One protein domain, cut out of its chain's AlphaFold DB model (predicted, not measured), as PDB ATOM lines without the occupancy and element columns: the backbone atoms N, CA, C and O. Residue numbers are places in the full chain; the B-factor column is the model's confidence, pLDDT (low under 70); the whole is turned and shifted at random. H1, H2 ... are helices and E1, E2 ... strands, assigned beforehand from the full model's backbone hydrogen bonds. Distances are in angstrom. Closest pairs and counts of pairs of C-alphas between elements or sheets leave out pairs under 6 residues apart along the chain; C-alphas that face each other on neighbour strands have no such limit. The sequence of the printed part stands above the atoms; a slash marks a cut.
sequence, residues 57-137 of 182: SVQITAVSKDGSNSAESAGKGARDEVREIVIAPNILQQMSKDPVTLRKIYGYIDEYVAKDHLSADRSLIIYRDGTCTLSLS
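Overview. This is residues 57 to 137 of the 182 residues of an uncharacterized protein of Paenibacillus sp. FSL R5-0912 (UniProt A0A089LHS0). A small twisted sheet of four short strands has a helical corner at one end: the short helix H1 sits just beyond the ends of E1, E2 and E3, and the longer helix H2 folds back from it alongside the sheet, grazing it. A long loop with no named element, residues 61 to 83, joins E1 to E2: its residues 65 to 72 lie on the side of the sheet away from H2, and round residue 79 it swings out beyond the end of the sheet where E2 begins. The printed part has 81 residues with two named helices and four named strands, in the order E1 E2 H1 H2 E3 E4; the sheet's order is E1 E2 E3 E4, mixed, with E1, E2 and E3 parallel and E4 antiparallel to E3. The class is mixed, helices and strands; the whole is compact, with a radius of gyration of the C-alphas of 12.2 A and spans of 35 by 30 by 19 A.

Arrangement. In the sheet, the inner strands E2, residues 84 to 87, and E3, residues 122 to 126, are parallel at 15 degrees, with N 86 and O 124 at 2.8 A. The edge strand E1, residues 57 to 60, is parallel to E2 at 23 degrees, with N 59 and O 85 at 2.8 A. The other edge strand, E4, residues 132 to 136, forms an antiparallel hairpin with E3, their directions at 152 degrees, with N 123 and O 135 at 2.8 A. E1 and E4 are apart. H1, residues 89 to 97, only grazes the sheet with its residues 89 to 92; the closest C-alphas of E1 and H1 are those of Ile 60 and Pro 89, 6.0 A apart. H2, residues 99 to 114, only grazes the sheet with its residues 105 to 113; its closest C-alphas with E3 are those of Tyr 112 and Leu 124, 7.2 A apart. H1 and H2 touch only at the corner by their link, where residues 101 to 105 of H2 alone take part; the closest C-alphas are those of Met 95 and Leu 102, 4.4 A apart. They run opposite ways at a steep tilt of 60 degrees. E2, H1, H2 and E3 form a strand-helix-strand unit, two parallel neighbour strands with helices between them, and its crossover is left-handed. Every O i to N i+4 pair of H2 is within hydrogen-bond range, and 4 of 5 in H1.

Along the chain. E1 begins at C-alpha 57, (26.152, -28.889, -15.946), and is 10.0 A long; E2 is 9.8 A long. H1 measures 13.0 A, and H2 measures 21.9 A from C-alpha 99, (35.035, -44.632, -2.104), to C-alpha 114. E3 is 13.0 A long, and E4 is 13.4 A long, ending at C-alpha 136, (34.126, -16.603, -11.652).

Size, cuts and confidence. The two C-alphas farthest apart are those of Asp 80 and Lys 97, 34.8 A. The printed part has no cut. The link from E1 to E2, 23 residues, is long. The mean pLDDT of the printed part is 76.0, and residues 64 to 82, 116 to 121 and 136 to 137 are under 70.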
ATOM      1  N   SER A  57      25.266 -28.587 -14.814       85.12
ATOM      2  CA  SER A  57      26.152 -28.889 -15.946       85.12
ATOM      3  C   SER A  57      27.484 -29.420 -15.417       85.12
ATOM      4  O   SER A  57      28.048 -28.857 -14.481       85.12
ATOM      5  N   VAL A  58      27.995 -30.506 -16.002       86.44
ATOM      6  CA  VAL A  58      29.304 -31.075 -15.635       86.44
ATOM      7  C   VAL A  58      30.189 -31.119 -16.868       86.44
ATOM      8  O   VAL A  58      29.895 -31.879 -17.790       86.44
ATOM      9  N   GLN A  59      31.277 -30.364 -16.878       86.62
ATOM     10  CA  GLN A  59      32.295 -30.380 -17.917       86.62
ATOM     11  C   GLN A  59      33.448 -31.300 -17.511       86.62
ATOM     12  O   GLN A  59      33.965 -31.224 -16.396       86.62
ATOM     13  N   ILE A  60      33.864 -32.175 -18.423       87.62
ATOM     14  CA  ILE A  60      34.979 -33.096 -18.197       87.62
ATOM     15  C   ILE A  60      36.222 -32.483 -18.844       87.62
ATOM     16  O   ILE A  60      36.474 -32.691 -20.028       87.62
ATOM     17  N   THR A  61      36.997 -31.728 -18.068       83.94
ATOM     18  CA  THR A  61      38.206 -31.051 -18.555       83.94
ATOM     19  C   THR A  61      39.295 -31.116 -17.497       83.94
ATOM     20  O   THR A  61      39.060 -30.893 -16.312       83.94
ATOM     21  N   ALA A  62      40.520 -31.422 -17.919       76.62
ATOM     22  CA  ALA A  62      41.673 -31.360 -17.037       76.62
ATOM     23  C   ALA A  62      42.168 -29.914 -16.902       76.62
ATOM     24  O   ALA A  62      42.755 -29.384 -17.841       76.62
ATOM     25  N   VAL A  63      41.993 -29.327 -15.721       74.69
ATOM     26  CA  VAL A  63      42.546 -28.010 -15.378       74.69
ATOM     27  C   VAL A  63      43.784 -28.203 -14.503       74.69
ATOM     28  O   VAL A  63      43.778 -29.021 -13.576       74.69
ATOM     29  N   SER A  64      44.859 -27.480 -14.814       69.12
ATOM     30  CA  SER A  64      46.058 -27.428 -13.969       69.12
ATOM     31  C   SER A  64      45.917 -26.315 -12.934       69.12
ATOM     32  O   SER A  64      45.431 -25.231 -13.249       69.12
ATOM     33  N   LYS A  65      46.382 -26.560 -11.705       68.88
ATOM     34  CA  LYS A  65      46.385 -25.554 -10.631       68.88
ATOM     35  C   LYS A  65      47.278 -24.353 -10.964       68.88
ATOM     36  O   LYS A  65      46.966 -23.234 -10.581       68.88
ATOM     37  N   ASP A  66      48.330 -24.588 -11.746       64.50
ATOM     38  CA  ASP A  66      49.358 -23.597 -12.087       64.50
ATOM     39  C   ASP A  66      48.945 -22.628 -13.210       64.50
ATOM     40  O   ASP A  66      49.791 -21.956 -13.792       64.50
ATOM     41  N   GLY A  67      47.659 -22.592 -13.589       54.09
ATOM     42  CA  GLY A  67      47.133 -21.686 -14.621       54.09
ATOM     43  C   GLY A  67      47.626 -21.964 -16.047       54.09
ATOM     44  O   GLY A  67      47.138 -21.351 -16.991       54.09
ATOM     45  N   SER A  68      48.539 -22.921 -16.231       55.81
ATOM     46  CA  SER A  68      49.184 -23.223 -17.514       55.81
ATOM     47  C   SER A  68      48.253 -23.838 -18.555       55.81
ATOM     48  O   SER A  68      48.580 -23.831 -19.736       55.81
ATOM     49  N   ASN A  69      47.090 -24.347 -18.142       52.62
ATOM     50  CA  ASN A  69      46.059 -24.831 -19.046       52.62
ATOM     51  C   ASN A  69      44.663 -24.566 -18.471       52.62
ATOM     52  O   ASN A  69      44.265 -25.160 -17.468       52.62
ATOM     53  N   SER A  70      43.908 -23.739 -19.195       52.06
ATOM     54  CA  SER A  70      42.447 -23.815 -19.285       52.06
ATOM     55  C   SER A  70      41.651 -23.528 -18.003       52.06
ATOM     56  O   SER A  70      40.630 -24.157 -17.770       52.06
ATOM     57  N   ALA A  71      42.059 -22.556 -17.182       53.22
ATOM     58  CA  ALA A  71      41.128 -21.944 -16.221       53.22
ATOM     59  C   ALA A  71      40.243 -20.878 -16.900       53.22
ATOM     60  O   ALA A  71      39.067 -20.772 -16.586       53.22
ATOM     61  N   GLU A  72      40.767 -20.149 -17.896       51.41
ATOM     62  CA  GLU A  72      40.025 -19.090 -18.609       51.41
ATOM     63  C   GLU A  72      38.917 -19.612 -19.544       51.41
ATOM     64  O   GLU A  72      38.048 -18.858 -19.978       51.41
ATOM     65  N   SER A  73      38.952 -20.904 -19.890       53.75
ATOM     66  CA  SER A  73      37.912 -21.570 -20.696       53.75
ATOM     67  C   SER A  73      37.034 -22.520 -19.875       53.75
ATOM     68  O   SER A  73      35.945 -22.875 -20.320       53.75
ATOM     69  N   ALA A  74      37.497 -22.934 -18.693       53.66
ATOM     70  CA  ALA A  74      36.748 -23.768 -17.763       53.66
ATOM     71  C   ALA A  74      35.785 -22.884 -16.959       53.66
ATOM     72  O   ALA A  74      36.223 -22.016 -16.208       53.66
ATOM     73  N   GLY A  75      34.477 -23.083 -17.125       51.66
ATOM     74  CA  GLY A  75      33.450 -22.210 -16.543       51.66
ATOM     75  C   GLY A  75      32.941 -21.112 -17.483       51.66
ATOM     76  O   GLY A  75      32.154 -20.271 -17.060       51.66
ATOM     77  N   LYS A  76      33.338 -21.126 -18.766       53.34
ATOM     78  CA  LYS A  76      32.605 -20.445 -19.846       53.34
ATOM     79  C   LYS A  76      31.396 -21.308 -20.212       53.34
ATOM     80  O   LYS A  76      31.381 -21.973 -21.249       53.34
ATOM     81  N   GLY A  77      30.404 -21.348 -19.328       49.44
ATOM     82  CA  GLY A  77      29.140 -22.012 -19.618       49.44
ATOM     83  C   GLY A  77      28.592 -21.512 -20.958       49.44
ATOM     84  O   GLY A  77      28.604 -20.317 -21.245       49.44
ATOM     85  N   ALA A  78      28.117 -22.421 -21.810       48.16
ATOM     86  CA  ALA A  78      27.593 -22.079 -23.136       48.16
ATOM     87  C   ALA A  78      26.289 -21.246 -23.099       48.16
ATOM     88  O   ALA A  78      25.750 -20.913 -24.152       48.16
ATOM     89  N   ARG A  79      25.758 -20.931 -21.911       48.09
ATOM     90  CA  ARG A  79      24.572 -20.098 -21.694       48.09
ATOM     91  C   ARG A  79      24.679 -19.381 -20.348       48.09
ATOM     92  O   ARG A  79      25.033 -20.004 -19.354       48.09
ATOM     93  N   ASP A  80      24.308 -18.110 -20.373       50.62
ATOM     94  CA  ASP A  80      24.529 -17.024 -19.406       50.62
ATOM     95  C   ASP A  80      24.138 -17.248 -17.926       50.62
ATOM     96  O   ASP A  80      24.301 -16.338 -17.130       50.62
ATOM     97  N   GLU A  81      23.610 -18.401 -17.498       53.62
ATOM     98  CA  GLU A  81      22.984 -18.506 -16.157       53.62
ATOM     99  C   GLU A  81      23.100 -19.887 -15.485       53.62
ATOM    100  O   GLU A  81      22.485 -20.134 -14.446       53.62
ATOM    101  N   VAL A  82      23.866 -20.831 -16.047       63.44
ATOM    102  CA  VAL A  82      23.884 -22.212 -15.533       63.44
ATOM    103  C   VAL A  82      25.153 -22.485 -14.737       63.44
ATOM    104  O   VAL A  82      26.240 -22.576 -15.305       63.44
ATOM    105  N   ARG A  83      24.997 -22.707 -13.426       75.38
ATOM    106  CA  ARG A  83      26.056 -23.236 -12.555       75.38
ATOM    107  C   ARG A  83      26.694 -24.478 -13.181       75.38
ATOM    108  O   ARG A  83      26.016 -25.468 -13.476       75.38
ATOM    109  N   GLU A  84      28.013 -24.440 -13.323       81.12
ATOM    110  CA  GLU A  84      28.796 -25.508 -13.937       81.12
ATOM    111  C   GLU A  84      29.798 -26.114 -12.947       81.12
ATOM    112  O   GLU A  84      30.314 -25.447 -12.045       81.12
ATOM    113  N   ILE A  85      30.058 -27.411 -13.114       85.81
ATOM    114  CA  ILE A  85      31.114 -28.145 -12.427       85.81
ATOM    115  C   ILE A  85      32.125 -28.614 -13.469       85.81
ATOM    116  O   ILE A  85      31.784 -29.389 -14.356       85.81
ATOM    117  N   VAL A  86      33.381 -28.214 -13.337       87.44
ATOM    118  CA  VAL A  86      34.486 -28.676 -14.176       87.44
ATOM    119  C   VAL A  86      35.290 -29.706 -13.396       87.44
ATOM    120  O   VAL A  86      35.824 -29.398 -12.332       87.44
ATOM    121  N   ILE A  87      35.382 -30.935 -13.900       89.00
ATOM    122  CA  ILE A  87      36.054 -32.042 -13.205       89.00
ATOM    123  C   ILE A  87      37.080 -32.700 -14.121       89.00
ATOM    124  O   ILE A  87      36.781 -33.070 -15.259       89.00
ATOM    125  N   ALA A  88      38.288 -32.912 -13.599       88.25
ATOM    126  CA  ALA A  88      39.320 -33.640 -14.318       88.25
ATOM    127  C   ALA A  88      38.936 -35.126 -14.545       88.25
ATOM    128  O   ALA A  88      38.508 -35.800 -13.603       88.25
ATOM    129  N   PRO A  89      39.186 -35.690 -15.747       87.75
ATOM    130  CA  PRO A  89      38.867 -37.088 -16.063       87.75
ATOM    131  C   PRO A  89      39.477 -38.098 -15.078       87.75
ATOM    132  O   PRO A  89      38.825 -39.064 -14.689       87.75
ATOM    133  N   ASN A  90      40.713 -37.842 -14.627       89.81
ATOM    134  CA  ASN A  90      41.402 -38.687 -13.647       89.81
ATOM    135  C   ASN A  90      40.622 -38.796 -12.328       89.81
ATOM    136  O   ASN A  90      40.551 -39.872 -11.749       89.81
ATOM    137  N   ILE A  91      39.992 -37.707 -11.876       90.44
ATOM    138  CA  ILE A  91      39.208 -37.711 -10.637       90.44
ATOM    139  C   ILE A  91      37.939 -38.539 -10.807       90.44
ATOM    140  O   ILE A  91      37.641 -39.364  -9.952       90.44
ATOM    141  N   LEU A  92      37.227 -38.393 -11.927       89.12
ATOM    142  CA  LEU A  92      36.043 -39.211 -12.215       89.12
ATOM    143  C   LEU A  92      36.386 -40.706 -12.267       89.12
ATOM    144  O   LEU A  92      35.636 -41.539 -11.759       89.12
ATOM    145  N   GLN A  93      37.553 -41.047 -12.818       90.12
ATOM    146  CA  GLN A  93      38.064 -42.414 -12.795       90.12
ATOM    147  C   GLN A  93      38.465 -42.869 -11.382       90.12
ATOM    148  O   GLN A  93      38.264 -44.027 -11.028       90.12
ATOM    149  N   GLN A  94      39.040 -41.993 -10.559       89.06
ATOM    150  CA  GLN A  94      39.369 -42.317  -9.170       89.06
ATOM    151  C   GLN A  94      38.109 -42.522  -8.329       89.06
ATOM    152  O   GLN A  94      38.063 -43.466  -7.553       89.06
ATOM    153  N   MET A  95      37.057 -41.726  -8.531       89.50
ATOM    154  CA  MET A  95      35.776 -41.886  -7.836       89.50
ATOM    155  C   MET A  95      35.128 -43.253  -8.080       89.50
ATOM    156  O   MET A  95      34.454 -43.768  -7.192       89.50
ATOM    157  N   SER A  96      35.314 -43.858  -9.260       86.00
ATOM    158  CA  SER A  96      34.773 -45.195  -9.535       86.00
ATOM    159  C   SER A  96      35.557 -46.320  -8.852       86.00
ATOM    160  O   SER A  96      35.021 -47.416  -8.692       86.00
ATOM    161  N   LYS A  97      36.802 -46.057  -8.436       87.88
ATOM    162  CA  LYS A  97      37.707 -47.034  -7.814       87.88
ATOM    163  C   LYS A  97      37.838 -46.860  -6.301       87.88
ATOM    164  O   LYS A  97      37.965 -47.852  -5.594       87.88
ATOM    165  N   ASP A  98      37.829 -45.620  -5.814       90.81
ATOM    166  CA  ASP A  98      38.060 -45.274  -4.414       90.81
ATOM    167  C   ASP A  98      36.833 -44.579  -3.786       90.81
ATOM    168  O   ASP A  98      36.496 -43.441  -4.149       90.81
ATOM    169  N   PRO A  99      36.181 -45.214  -2.793       89.50
ATOM    170  CA  PRO A  99      35.035 -44.632  -2.104       89.50
ATOM    171  C   PRO A  99      35.393 -43.402  -1.257       89.50
ATOM    172  O   PRO A  99      34.513 -42.580  -0.993       89.50
ATOM    173  N   VAL A 100      36.649 -43.248  -0.819       91.44
ATOM    174  CA  VAL A 100      37.081 -42.083  -0.028       91.44
ATOM    175  C   VAL A 100      37.094 -40.839  -0.910       91.44
ATOM    176  O   VAL A 100      36.461 -39.834  -0.572       91.44
ATOM    177  N   THR A 101      37.733 -40.932  -2.077       89.31
ATOM    178  CA  THR A 101      37.718 -39.880  -3.100       89.31
ATOM    179  C   THR A 101      36.289 -39.560  -3.535       89.31
ATOM    180  O   THR A 101      35.914 -38.392  -3.586       89.31
ATOM    181  N   LEU A 102      35.446 -40.576  -3.752       91.31
ATOM    182  CA  LEU A 102      34.032 -40.383  -4.079       91.31
ATOM    183  C   LEU A 102      33.304 -39.521  -3.038       91.31
ATOM    184  O   LEU A 102      32.665 -38.537  -3.405       91.31
ATOM    185  N   ARG A 103      33.414 -39.851  -1.744       92.31
ATOM    186  CA  ARG A 103      32.762 -39.080  -0.667       92.31
ATOM    187  C   ARG A 103      33.290 -37.655  -0.587       92.31
ATOM    188  O   ARG A 103      32.500 -36.733  -0.428       92.31
ATOM    189  N   LYS A 104      34.604 -37.480  -0.733       92.12
ATOM    190  CA  LYS A 104      35.257 -36.166  -0.725       92.12
ATOM    191  C   LYS A 104      34.716 -35.269  -1.841       92.12
ATOM    192  O   LYS A 104      34.310 -34.144  -1.577       92.12
ATOM    193  N   ILE A 105      34.661 -35.785  -3.070       91.06
ATOM    194  CA  ILE A 105      34.168 -35.027  -4.224       91.06
ATOM    195  C   ILE A 105      32.675 -34.723  -4.100       91.06
ATOM    196  O   ILE A 105      32.276 -33.585  -4.331       91.06
ATOM    197  N   TYR A 106      31.852 -35.692  -3.691       92.31
ATOM    198  CA  TYR A 106      30.437 -35.418  -3.443       92.31
ATOM    199  C   TYR A 106      30.238 -34.371  -2.345       92.31
ATOM    200  O   TYR A 106      29.414 -33.490  -2.536       92.31
ATOM    201  N   GLY A 107      31.045 -34.389  -1.279       90.62
ATOM    202  CA  GLY A 107      31.023 -33.352  -0.246       90.62
ATOM    203  C   GLY A 107      31.317 -31.952  -0.794       90.62
ATOM    204  O   GLY A 107      30.601 -31.010  -0.475       90.62
ATOM    205  N   TYR A 108      32.299 -31.810  -1.692       90.38
ATOM    206  CA  TYR A 108      32.568 -30.526  -2.353       90.38
ATOM    207  C   TYR A 108      31.399 -30.038  -3.206       90.38
ATOM    208  O   TYR A 108      31.096 -28.846  -3.212       90.38
ATOM    209  N   ILE A 109      30.735 -30.951  -3.914       89.56
ATOM    210  CA  ILE A 109      29.572 -30.613  -4.734       89.56
ATOM    211  C   ILE A 109      28.373 -30.269  -3.841       89.56
ATOM    212  O   ILE A 109      27.688 -29.288  -4.112       89.56
ATOM    213  N   ASP A 110      28.152 -31.016  -2.758       90.44
ATOM    214  CA  ASP A 110      27.099 -30.755  -1.773       90.44
ATOM    215  C   ASP A 110      27.275 -29.365  -1.148       90.44
ATOM    216  O   ASP A 110      26.330 -28.584  -1.104       90.44
ATOM    217  N   GLU A 111      28.494 -29.013  -0.732       87.81
ATOM    218  CA  GLU A 111      28.802 -27.677  -0.216       87.81
ATOM    219  C   GLU A 111      28.587 -26.578  -1.256       87.81
ATOM    220  O   GLU A 111      28.125 -25.489  -0.921       87.81
ATOM    221  N   TYR A 112      28.961 -26.836  -2.507       85.50
ATOM    222  CA  TYR A 112      28.794 -25.884  -3.597       85.50
ATOM    223  C   TYR A 112      27.316 -25.629  -3.912       85.50
ATOM    224  O   TYR A 112      26.926 -24.481  -4.110       85.50
ATOM    225  N   VAL A 113      26.488 -26.675  -3.887       85.06
ATOM    226  CA  VAL A 113      25.036 -26.580  -4.086       85.06
ATOM    227  C   VAL A 113      24.354 -25.933  -2.880       85.06
ATOM    228  O   VAL A 113      23.507 -25.067  -3.053       85.06
ATOM    229  N   ALA A 114      24.750 -26.293  -1.655       83.50
ATOM    230  CA  ALA A 114      24.184 -25.729  -0.428       83.50
ATOM    231  C   ALA A 114      24.481 -24.228  -0.266       83.50
ATOM    232  O   ALA A 114      23.707 -23.498   0.357       83.50
ATOM    233  N   LYS A 115      25.583 -23.742  -0.849       77.00
ATOM    234  CA  LYS A 115      25.928 -22.315  -0.925       77.00
ATOM    235  C   LYS A 115      25.114 -21.611  -2.019       77.00
ATOM    236  O   LYS A 115      25.662 -20.866  -2.826       77.00
ATOM    237  N   ASP A 116      23.793 -21.808  -2.004       60.03
ATOM    238  CA  ASP A 116      22.823 -21.328  -3.000       60.03
ATOM    239  C   ASP A 116      22.818 -19.797  -3.197       60.03
ATOM    240  O   ASP A 116      22.294 -19.289  -4.183       60.03
ATOM    241  N   HIS A 117      23.448 -19.066  -2.282       53.88
ATOM    242  CA  HIS A 117      23.649 -17.616  -2.268       53.88
ATOM    243  C   HIS A 117      24.905 -17.155  -3.034       53.88
ATOM    244  O   HIS A 117      25.114 -15.956  -3.204       53.88
ATOM    245  N   LEU A 118      25.752 -18.075  -3.507       56.78
ATOM    246  CA  LEU A 118      26.798 -17.764  -4.476       56.78
ATOM    247  C   LEU A 118      26.142 -17.718  -5.859       56.78
ATOM    248  O   LEU A 118      25.655 -18.738  -6.353       56.78
ATOM    249  N   SER A 119      26.074 -16.517  -6.436       55.34
ATOM    250  CA  SER A 119      25.514 -16.233  -7.760       55.34
ATOM    251  C   SER A 119      25.897 -17.301  -8.789       55.34
ATOM    252  O   SER A 119      26.997 -17.857  -8.729       55.34
ATOM    253  N   ALA A 120      24.998 -17.570  -9.742       62.16
ATOM    254  CA  ALA A 120      25.215 -18.484 -10.871       62.16
ATOM    255  C   ALA A 120      26.520 -18.214 -11.655       62.16
ATOM    256  O   ALA A 120      27.000 -19.076 -12.382       62.16
ATOM    257  N   ASP A 121      27.133 -17.058 -11.416       63.66
ATOM    258  CA  ASP A 121      28.411 -16.578 -11.929       63.66
ATOM    259  C   ASP A 121      29.645 -17.312 -11.390       63.66
ATOM    260  O   ASP A 121      30.759 -16.863 -11.640       63.66
ATOM    261  N   ARG A 122      29.525 -18.378 -10.596       74.12
ATOM    262  CA  ARG A 122      30.690 -19.154 -10.146       74.12
ATOM    263  C   ARG A 122      30.591 -20.582 -10.641       74.12
ATOM    264  O   ARG A 122      29.522 -21.164 -10.594       74.12
ATOM    265  N   SER A 123      31.713 -21.129 -11.094       80.12
ATOM    266  CA  SER A 123      31.867 -22.530 -11.483       80.12
ATOM    267  C   SER A 123      32.757 -23.255 -10.480       80.12
ATOM    268  O   SER A 123      33.786 -22.719 -10.054       80.12
ATOM    269  N   LEU A 124      32.384 -24.480 -10.112       85.88
ATOM    270  CA  LEU A 124      33.200 -25.341  -9.258       85.88
ATOM    271  C   LEU A 124      34.236 -26.067 -10.114       85.88
ATOM    272  O   LEU A 124      33.869 -26.857 -10.976       85.88
ATOM    273  N   ILE A 125      35.523 -25.845  -9.856       86.75
ATOM    274  CA  ILE A 125      36.618 -26.525 -10.555       86.75
ATOM    275  C   ILE A 125      37.250 -27.546  -9.615       86.75
ATOM    276  O   ILE A 125      37.679 -27.201  -8.517       86.75
ATOM    277  N   ILE A 126      37.330 -28.799 -10.059       88.06
ATOM    278  CA  ILE A 126      37.963 -29.912  -9.351       88.06
ATOM    279  C   ILE A 126      39.206 -30.346 -10.131       88.06
ATOM    280  O   ILE A 126      39.125 -30.884 -11.241       88.06
ATOM    281  N   TYR A 127      40.368 -30.105  -9.530       87.12
ATOM    282  CA  TYR A 127      41.675 -30.307 -10.147       87.12
ATOM    283  C   TYR A 127      42.135 -31.765 -10.096       87.12
ATOM    284  O   TYR A 127      41.582 -32.607  -9.389       87.12
ATOM    285  N   ARG A 128      43.214 -32.064 -10.830       83.88
ATOM    286  CA  ARG A 128      43.829 -33.401 -10.893       83.88
ATOM    287  C   ARG A 128      44.331 -33.940  -9.551       83.88
ATOM    288  O   ARG A 128      44.441 -35.154  -9.418       83.88
ATOM    289  N   ASP A 129      44.656 -33.065  -8.602       83.06
ATOM    290  CA  ASP A 129      45.101 -33.414  -7.245       83.06
ATOM    291  C   ASP A 129      43.924 -33.661  -6.278       83.06
ATOM    292  O   ASP A 129      44.125 -33.980  -5.106       83.06
ATOM    293  N   GLY A 130      42.683 -33.513  -6.756       78.69
ATOM    294  CA  GLY A 130      41.477 -33.672  -5.952       78.69
ATOM    295  C   GLY A 130      41.223 -32.501  -5.002       78.69
ATOM    296  O   GLY A 130      40.473 -32.666  -4.036       78.69
ATOM    297  N   THR A 131      41.860 -31.350  -5.232       85.94
ATOM    298  CA  THR A 131      41.476 -30.070  -4.623       85.94
ATOM    299  C   THR A 131      40.399 -29.378  -5.457       85.94
ATOM    300  O   THR A 131      40.169 -29.739  -6.615       85.94
ATOM    301  N   CYS A 132      39.722 -28.388  -4.872       84.38
ATOM    302  CA  CYS A 132      38.701 -27.612  -5.564       84.38
ATOM    303  C   CYS A 132      38.874 -26.104  -5.373       84.38
ATOM    304  O   CYS A 132      39.333 -25.648  -4.324       84.38
ATOM    305  N   THR A 133      38.445 -25.332  -6.367       82.50
ATOM    306  CA  THR A 133      38.303 -23.872  -6.293       82.50
ATOM    307  C   THR A 133      36.984 -23.440  -6.922       82.50
ATOM    308  O   THR A 133      36.344 -24.189  -7.661       82.50
ATOM    309  N   LEU A 134      36.574 -22.213  -6.612       78.12
ATOM    310  CA  LEU A 134      35.483 -21.539  -7.301       78.12
ATOM    311  C   LEU A 134      36.092 -20.516  -8.255       78.12
ATOM    312  O   LEU A 134      36.828 -19.636  -7.810       78.12
ATOM    313  N   SER A 135      35.787 -20.633  -9.543       70.25
ATOM    314  CA  SER A 135      36.160 -19.637 -10.548       70.25
ATOM    315  C   SER A 135      34.954 -18.777 -10.893       70.25
ATOM    316  O   SER A 135      33.837 -19.290 -10.950       70.25
ATOM    317  N   LEU A 136      35.164 -17.481 -11.113       61.69
ATOM    318  CA  LEU A 136      34.126 -16.603 -11.652       61.69
ATOM    319  C   LEU A 136      33.924 -16.941 -13.135       61.69
ATOM    320  O   LEU A 136      34.887 -16.974 -13.900       61.69
ATOM    321  N   SER A 137      32.679 -17.185 -13.531       55.38
ATOM    322  CA  SER A 137      32.247 -17.129 -14.921       55.38
ATOM    323  C   SER A 137      32.570 -15.729 -15.434       55.38
ATOM    324  O   SER A 137      32.226 -14.729 -14.798       55.38
TER     325      SER A 137